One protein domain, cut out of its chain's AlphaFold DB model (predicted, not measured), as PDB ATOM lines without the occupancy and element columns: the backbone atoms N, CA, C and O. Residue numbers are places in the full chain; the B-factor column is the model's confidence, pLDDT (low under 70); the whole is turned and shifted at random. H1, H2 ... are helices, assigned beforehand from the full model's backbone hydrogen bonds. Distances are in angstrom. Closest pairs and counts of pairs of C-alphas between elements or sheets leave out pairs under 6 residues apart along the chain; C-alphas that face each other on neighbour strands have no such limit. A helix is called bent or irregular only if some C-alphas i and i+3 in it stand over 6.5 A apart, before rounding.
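What this domain is: This is residues 102 to 160 of the 384 residues of an uncharacterized protein of Planctomycetes bacterium (UniProt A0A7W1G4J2). Five short helices run back and forth as a chain of helical hairpins; H1, H2, H4 and H5 stand in a slightly bowed row, and H3 sits to one side of it, over the gap between H2 and H4. H2, H3 and H4 make a triangle in the middle, with H1 at one end and H5 at the other. The printed part has 59 residues, with five named helices in the order H1 to H5 and no named strand: the class is all helix. It is compact, with a radius of gyration of the C-alphas of 11.3 A, yet elongated, spanning 33 by 18 by 18 A.

How they stand to each other: H1, residues 103 to 109, and H2, residues 114 to 123, form a hairpin and touch at a shallow tilt of 23 degrees, opposite ways; their closest C-alphas, of Val 107 and Val 117, are 5.1 A apart. H3, residues 127 to 133, touches H2 at a shallow tilt of 25 degrees, opposite ways, closest at the C-alphas of Ile 118 and Ile 130, 6.0 A. H4, residues 138 to 148, touches H3 at a steep tilt of 38 degrees, only just past shallow, closest at the C-alphas of Ser 127 and Ala 144, 4.6 A. H2 and H4 are close but not clearly touching, 6.5 A between the C-alphas of Gln 122 and Ala 144. H5, residues 151 to 157, touches H4 at 4 degrees, opposite ways, closest at the C-alphas of Val 142 and Ala 154, 5.0 A. H1 and H5 are apart. Every O i to N i+4 pair is within hydrogen-bond range in H1, H2 and H5, against 2 of 3 in H3 and 4 of 7 in H4.

Where its parts are: H1 begins at C-alpha 103, (-13.312, -40.268, 39.530), and is 10.0 A long; H2 is 14.0 A and H3 10.2 A. H4, 16.0 A, is only just irregular: C-alphas 140 and 143 are 7.0 A apart. H5, 10.0 A, ends at C-alpha 157, (-27.463, -32.314, 18.655).

The domain as a whole: The C-alphas farthest apart, of Arg 109 and Lys 160, are 33.8 A apart. The four links are tight, and the printed part has no cut. Mean pLDDT of the printed part is 92.4, and no printed residue is under 70.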
ATOM      1  N   ARG A 102     -13.061 -42.955  42.807       92.00
ATOM      2  CA  ARG A 102     -11.837 -42.169  42.545       92.00
ATOM      3  C   ARG A 102     -11.892 -41.455  41.186       92.00
ATOM      4  O   ARG A 102     -10.907 -41.394  40.457       92.00
ATOM      5  N   LEU A 103     -13.042 -40.871  40.847       93.06
ATOM      6  CA  LEU A 103     -13.312 -40.268  39.530       93.06
ATOM      7  C   LEU A 103     -12.379 -39.097  39.182       93.06
ATOM      8  O   LEU A 103     -12.020 -38.916  38.023       93.06
ATOM      9  N   GLN A 104     -11.937 -38.323  40.177       93.56
ATOM     10  CA  GLN A 104     -10.964 -37.249  39.946       93.56
ATOM     11  C   GLN A 104      -9.621 -37.801  39.437       93.56
ATOM     12  O   GLN A 104      -9.048 -37.252  38.502       93.56
ATOM     13  N   GLU A 105      -9.159 -38.926  39.987       95.19
ATOM     14  CA  GLU A 105      -7.924 -39.579  39.541       95.19
ATOM     15  C   GLU A 105      -8.041 -40.088  38.101       95.19
ATOM     16  O   GLU A 105      -7.068 -40.030  37.356       95.19
ATOM     17  N   VAL A 106      -9.234 -40.520  37.677       96.38
ATOM     18  CA  VAL A 106      -9.505 -40.884  36.277       96.38
ATOM     19  C   VAL A 106      -9.285 -39.680  35.353       96.38
ATOM     20  O   VAL A 106      -8.573 -39.791  34.355       96.38
ATOM     21  N   VAL A 107      -9.833 -38.512  35.707       96.62
ATOM     22  CA  VAL A 107      -9.659 -37.274  34.922       96.62
ATOM     23  C   VAL A 107      -8.193 -36.847  34.853       96.62
ATOM     24  O   VAL A 107      -7.722 -36.453  33.786       96.62
ATOM     25  N   ASP A 108      -7.465 -36.950  35.966       96.81
ATOM     26  CA  ASP A 108      -6.070 -36.509  36.046       96.81
ATOM     27  C   ASP A 108      -5.104 -37.480  35.349       96.81
ATOM     28  O   ASP A 108      -4.131 -37.052  34.725       96.81
ATOM     29  N   ARG A 109      -5.367 -38.792  35.424       97.19
ATOM     30  CA  ARG A 109      -4.492 -39.843  34.881       97.19
ATOM     31  C   ARG A 109      -4.700 -40.097  33.390       97.19
ATOM     32  O   ARG A 109      -3.751 -40.507  32.720       97.19
ATOM     33  N   PHE A 110      -5.900 -39.860  32.856       97.00
ATOM     34  CA  PHE A 110      -6.243 -40.200  31.468       97.00
ATOM     35  C   PHE A 110      -6.631 -39.000  30.582       97.00
ATOM     36  O   PHE A 110      -7.545 -39.132  29.768       97.00
ATOM     37  N   PRO A 111      -5.932 -37.847  30.632       96.75
ATOM     38  CA  PRO A 111      -6.360 -36.631  29.931       96.75
ATOM     39  C   PRO A 111      -6.428 -36.785  28.401       96.75
ATOM     40  O   PRO A 111      -7.157 -36.052  27.737       96.75
ATOM     41  N   SER A 112      -5.682 -37.739  27.834       95.25
ATOM     42  CA  SER A 112      -5.647 -38.044  26.399       95.25
ATOM     43  C   SER A 112      -6.727 -39.024  25.928       95.25
ATOM     44  O   SER A 112      -6.742 -39.371  24.748       95.25
ATOM     45  N   GLN A 113      -7.613 -39.490  26.813       95.25
ATOM     46  CA  GLN A 113      -8.699 -40.422  26.489       95.25
ATOM     47  C   GLN A 113     -10.060 -39.756  26.745       95.25
ATOM     48  O   GLN A 113     -10.640 -39.950  27.815       95.25
ATOM     49  N   PRO A 114     -10.583 -38.972  25.779       94.56
ATOM     50  CA  PRO A 114     -11.795 -38.174  25.957       94.56
ATOM     51  C   PRO A 114     -12.985 -38.977  26.471       94.56
ATOM     52  O   PRO A 114     -13.607 -38.551  27.431       94.56
ATOM     53  N   THR A 115     -13.259 -40.162  25.920       92.94
ATOM     54  CA  THR A 115     -14.390 -41.003  26.350       92.94
ATOM     55  C   THR A 115     -14.328 -41.347  27.843       92.94
ATOM     56  O   THR A 115     -15.325 -41.202  28.545       92.94
ATOM     57  N   ILE A 116     -13.147 -41.719  28.353       95.12
ATOM     58  CA  ILE A 116     -12.936 -42.038  29.775       95.12
ATOM     59  C   ILE A 116     -13.130 -40.790  30.647       95.12
ATOM     60  O   ILE A 116     -13.801 -40.840  31.678       95.12
ATOM     61  N   VAL A 117     -12.561 -39.655  30.231       95.88
ATOM     62  CA  VAL A 117     -12.649 -38.395  30.985       95.88
ATOM     63  C   VAL A 117     -14.074 -37.847  30.991       95.88
ATOM     64  O   VAL A 117     -14.545 -37.407  32.035       95.88
ATOM     65  N   ILE A 118     -14.771 -37.891  29.856       93.88
ATOM     66  CA  ILE A 118     -16.160 -37.447  29.716       93.88
ATOM     67  C   ILE A 118     -17.052 -38.266  30.639       93.88
ATOM     68  O   ILE A 118     -17.783 -37.670  31.426       93.88
ATOM     69  N   GLN A 119     -16.937 -39.596  30.623       92.31
ATOM     70  CA  GLN A 119     -17.705 -40.454  31.522       92.31
ATOM     71  C   GLN A 119     -17.441 -40.105  32.996       92.31
ATOM     72  O   GLN A 119     -18.384 -39.920  33.763       92.31
ATOM     73  N   ALA A 120     -16.176 -39.939  33.395       93.94
ATOM     74  CA  ALA A 120     -15.845 -39.559  34.768       93.94
ATOM     75  C   ALA A 120     -16.401 -38.173  35.144       93.94
ATOM     76  O   ALA A 120     -16.912 -37.987  36.248       93.94
ATOM     77  N   LEU A 121     -16.337 -37.192  34.237       94.81
ATOM     78  CA  LEU A 121     -16.914 -35.863  34.447       94.81
ATOM     79  C   LEU A 121     -18.442 -35.914  34.571       94.81
ATOM     80  O   LEU A 121     -18.975 -35.239  35.454       94.81
ATOM     81  N   GLN A 122     -19.133 -36.719  33.759       90.81
ATOM     82  CA  GLN A 122     -20.583 -36.943  33.866       90.81
ATOM     83  C   GLN A 122     -20.926 -37.555  35.223       90.81
ATOM     84  O   GLN A 122     -21.749 -37.021  35.964       90.81
ATOM     85  N   GLU A 123     -20.218 -38.613  35.624       90.06
ATOM     86  CA  GLU A 123     -20.441 -39.254  36.920       90.06
ATOM     87  C   GLU A 123     -20.208 -38.298  38.097       90.06
ATOM     88  O   GLU A 123     -20.928 -38.386  39.085       90.06
ATOM     89  N   MET A 124     -19.291 -37.332  37.984       92.12
ATOM     90  CA  MET A 124     -19.087 -36.281  38.992       92.12
ATOM     91  C   MET A 124     -20.117 -35.134  38.932       92.12
ATOM     92  O   MET A 124     -20.112 -34.266  39.813       92.12
ATOM     93  N   GLY A 125     -20.974 -35.081  37.908       90.44
ATOM     94  CA  GLY A 125     -21.878 -33.958  37.637       90.44
ATOM     95  C   GLY A 125     -21.147 -32.699  37.146       90.44
ATOM     96  O   GLY A 125     -21.589 -31.572  37.364       90.44
ATOM     97  N   ARG A 126     -19.981 -32.848  36.514       94.31
ATOM     98  CA  ARG A 126     -19.136 -31.745  36.016       94.31
ATOM     99  C   ARG A 126     -19.388 -31.469  34.534       94.31
ATOM    100  O   ARG A 126     -18.471 -31.242  33.751       94.31
ATOM    101  N   SER A 127     -20.660 -31.442  34.163       91.44
ATOM    102  CA  SER A 127     -21.123 -31.359  32.776       91.44
ATOM    103  C   SER A 127     -20.790 -30.053  32.047       91.44
ATOM    104  O   SER A 127     -20.750 -30.022  30.819       91.44
ATOM    105  N   LEU A 128     -20.483 -28.968  32.769       90.06
ATOM    106  CA  LEU A 128     -19.921 -27.748  32.167       90.06
ATOM    107  C   LEU A 128     -18.513 -27.983  31.603       90.06
ATOM    108  O   LEU A 128     -18.234 -27.599  30.469       90.06
ATOM    109  N   GLU A 129     -17.659 -28.697  32.340       94.75
ATOM    110  CA  GLU A 129     -16.276 -28.949  31.918       94.75
ATOM    111  C   GLU A 129     -16.196 -29.841  30.683       94.75
ATOM    112  O   GLU A 129     -15.255 -29.718  29.905       94.75
ATOM    113  N   ILE A 130     -17.187 -30.710  30.468       93.19
ATOM    114  CA  ILE A 130     -17.282 -31.521  29.250       93.19
ATOM    115  C   ILE A 130     -17.418 -30.609  28.035       93.19
ATOM    116  O   ILE A 130     -16.625 -30.705  27.106       93.19
ATOM    117  N   THR A 131     -18.376 -29.677  28.067       88.31
ATOM    118  CA  THR A 131     -18.603 -28.756  26.945       88.31
ATOM    119  C   THR A 131     -17.466 -27.754  26.747       88.31
ATOM    120  O   THR A 131     -17.240 -27.311  25.627       88.31
ATOM    121  N   GLU A 132     -16.740 -27.403  27.812       91.75
ATOM    122  CA  GLU A 132     -15.587 -26.496  27.735       91.75
ATOM    123  C   GLU A 132     -14.331 -27.186  27.186       91.75
ATOM    124  O   GLU A 132     -13.632 -26.617  26.349       91.75
ATOM    125  N   ARG A 133     -14.026 -28.407  27.649       94.19
ATOM    126  CA  ARG A 133     -12.818 -29.154  27.248       94.19
ATOM    127  C   ARG A 133     -12.982 -29.877  25.917       94.19
ATOM    128  O   ARG A 133     -11.993 -30.089  25.220       94.19
ATOM    129  N   TYR A 134     -14.207 -30.272  25.588       92.81
ATOM    130  CA  TYR A 134     -14.517 -31.128  24.450       92.81
ATOM    131  C   TYR A 134     -15.670 -30.541  23.616       92.81
ATOM    132  O   TYR A 134     -16.724 -31.161  23.509       92.81
ATOM    133  N   PRO A 135     -15.509 -29.352  23.007       88.44
ATOM    134  CA  PRO A 135     -16.590 -28.710  22.251       88.44
ATOM    135  C   PRO A 135     -17.045 -29.513  21.017       88.44
ATOM    136  O   PRO A 135     -18.181 -29.358  20.578       88.44
ATOM    137  N   ASP A 136     -16.190 -30.394  20.487       90.69
ATOM    138  CA  ASP A 136     -16.425 -31.118  19.230       90.69
ATOM    139  C   ASP A 136     -17.016 -32.531  19.403       90.69
ATOM    140  O   ASP A 136     -17.208 -33.237  18.415       90.69
ATOM    141  N   VAL A 137     -17.321 -32.981  20.627       85.56
ATOM    142  CA  VAL A 137     -17.765 -34.376  20.871       85.56
ATOM    143  C   VAL A 137     -19.227 -34.649  20.505       85.56
ATOM    144  O   VAL A 137     -19.721 -35.752  20.716       85.56
ATOM    145  N   GLY A 138     -19.916 -33.672  19.907       87.50
ATOM    146  CA  GLY A 138     -21.230 -33.860  19.292       87.50
ATOM    147  C   GLY A 138     -22.236 -34.528  20.233       87.50
ATOM    148  O   GLY A 138     -22.529 -34.006  21.310       87.50
ATOM    149  N   GLU A 139     -22.749 -35.688  19.822       84.38
ATOM    150  CA  GLU A 139     -23.756 -36.474  20.547       84.38
ATOM    151  C   GLU A 139     -23.312 -36.877  21.968       84.38
ATOM    152  O   GLU A 139     -24.149 -36.933  22.869       84.38
ATOM    153  N   ASP A 140     -22.009 -37.030  22.234       82.69
ATOM    154  CA  ASP A 140     -21.495 -37.385  23.571       82.69
ATOM    155  C   ASP A 140     -21.724 -36.275  24.616       82.69
ATOM    156  O   ASP A 140     -21.641 -36.507  25.827       82.69
ATOM    157  N   SER A 141     -22.053 -35.056  24.173       87.88
ATOM    158  CA  SER A 141     -22.422 -33.946  25.057       87.88
ATOM    159  C   SER A 141     -23.909 -33.929  25.442       87.88
ATOM    160  O   SER A 141     -24.296 -33.181  26.343       87.88
ATOM    161  N   VAL A 142     -24.753 -34.769  24.826       90.31
ATOM    162  CA  VAL A 142     -26.199 -34.827  25.108       90.31
ATOM    163  C   VAL A 142     -26.497 -35.104  26.588       90.31
ATOM    164  O   VAL A 142     -27.277 -34.339  27.161       90.31
ATOM    165  N   PRO A 143     -25.878 -36.097  27.265       89.50
ATOM    166  CA  PRO A 143     -26.115 -36.314  28.693       89.50
ATOM    167  C   PRO A 143     -25.755 -35.088  29.541       89.50
ATOM    168  O   PRO A 143     -26.513 -34.707  30.431       89.50
ATOM    169  N   ALA A 144     -24.656 -34.405  29.202       89.31
ATOM    170  CA  ALA A 144     -24.215 -33.204  29.900       89.31
ATOM    171  C   ALA A 144     -25.225 -32.051  29.763       89.31
ATOM    172  O   ALA A 144     -25.521 -31.353  30.734       89.31
ATOM    173  N   LEU A 145     -25.803 -31.868  28.573       91.12
ATOM    174  CA  LEU A 145     -26.856 -30.876  28.335       91.12
ATOM    175  C   LEU A 145     -28.148 -31.225  29.083       91.12
ATOM    176  O   LEU A 145     -28.778 -30.338  29.664       91.12
ATOM    177  N   LEU A 146     -28.527 -32.506  29.111       90.81
ATOM    178  CA  LEU A 146     -29.695 -32.985  29.851       90.81
ATOM    179  C   LEU A 146     -29.555 -32.739  31.357       90.81
ATOM    180  O   LEU A 146     -30.474 -32.181  31.958       90.81
ATOM    181  N   GLU A 147     -28.406 -33.066  31.950       89.00
ATOM    182  CA  GLU A 147     -28.115 -32.803  33.368       89.00
ATOM    183  C   GLU A 147     -28.224 -31.313  33.717       89.00
ATOM    184  O   GLU A 147     -28.696 -30.960  34.795       89.00
ATOM    185  N   ARG A 148     -27.854 -30.413  32.798       89.31
ATOM    186  CA  ARG A 148     -27.994 -28.957  32.996       89.31
ATOM    187  C   ARG A 148     -29.414 -28.434  32.751       89.31
ATOM    188  O   ARG A 148     -29.685 -27.275  33.070       89.31
ATOM    189  N   GLY A 149     -30.315 -29.261  32.221       89.06
ATOM    190  CA  GLY A 149     -31.668 -28.872  31.815       89.06
ATOM    191  C   GLY A 149     -31.732 -28.134  30.470       89.06
ATOM    192  O   GLY A 149     -32.738 -27.496  30.162       89.06
ATOM    193  N   GLU A 150     -30.686 -28.209  29.647       93.25
ATOM    194  CA  GLU A 150     -30.567 -27.524  28.351       93.25
ATOM    195  C   GLU A 150     -31.182 -28.346  27.203       93.25
ATOM    196  O   GLU A 150     -30.540 -28.661  26.200       93.25
ATOM    197  N   LEU A 151     -32.469 -28.687  27.340       93.69
ATOM    198  CA  LEU A 151     -33.169 -29.619  26.443       93.69
ATOM    199  C   LEU A 151     -33.141 -29.200  24.963       93.69
ATOM    200  O   LEU A 151     -33.039 -30.050  24.084       93.69
ATOM    201  N   ALA A 152     -33.211 -27.896  24.679       95.25
ATOM    202  CA  ALA A 152     -33.173 -27.388  23.309       95.25
ATOM    203  C   ALA A 152     -31.822 -27.659  22.624       95.25
ATOM    204  O   ALA A 152     -31.801 -28.047  21.458       95.25
ATOM    205  N   GLY A 153     -30.715 -27.493  23.356       92.69
ATOM    206  CA  GLY A 153     -29.375 -27.804  22.860       92.69
ATOM    207  C   GLY A 153     -29.201 -29.304  22.645       92.69
ATOM    208  O   GLY A 153     -28.759 -29.722  21.580       92.69
ATOM    209  N   ALA A 154     -29.643 -30.115  23.610       93.19
ATOM    210  CA  ALA A 154     -29.584 -31.572  23.507       93.19
ATOM    211  C   ALA A 154     -30.361 -32.093  22.281       93.19
ATOM    212  O   ALA A 154     -29.845 -32.897  21.512       93.19
ATOM    213  N   ASN A 155     -31.567 -31.567  22.041       95.44
ATOM    214  CA  ASN A 155     -32.388 -31.906  20.873       95.44
ATOM    215  C   ASN A 155     -31.813 -31.401  19.549       95.44
ATOM    216  O   ASN A 155     -32.077 -31.998  18.512       95.44
ATOM    217  N   ALA A 156     -31.065 -30.296  19.555       94.38
ATOM    218  CA  ALA A 156     -30.390 -29.822  18.352       94.38
ATOM    219  C   ALA A 156     -29.235 -30.750  17.939       94.38
ATOM    220  O   ALA A 156     -28.990 -30.895  16.744       94.38
ATOM    221  N   LEU A 157     -28.555 -31.372  18.909       92.56
ATOM    222  CA  LEU A 157     -27.463 -32.314  18.655       92.56
ATOM    223  C   LEU A 157     -27.968 -33.700  18.252       92.56
ATOM    224  O   LEU A 157     -27.518 -34.228  17.241       92.56
ATOM    225  N   ASP A 158     -28.919 -34.258  19.002       94.25
ATOM    226  CA  ASP A 158     -29.513 -35.562  18.703       94.25
ATOM    227  C   ASP A 158     -31.044 -35.525  18.907       94.25
ATOM    228  O   ASP A 158     -31.557 -35.843  19.986       94.25
ATOM    229  N   PRO A 159     -31.818 -35.145  17.871       94.25
ATOM    230  CA  PRO A 159     -33.277 -35.048  17.954       94.25
ATOM    231  C   PRO A 159     -33.983 -36.408  18.041       94.25
ATOM    232  O   PRO A 159     -35.205 -36.447  18.203       94.25
ATOM    233  N   LYS A 160     -33.254 -37.519  17.870       94.31
ATOM    234  CA  LYS A 160     -33.786 -38.886  17.962       94.31
ATOM    235  C   LYS A 160     -33.394 -39.573  19.265       94.31
ATOM    236  O   LYS A 160     -33.843 -40.694  19.509       94.31
TER     237      LYS A 160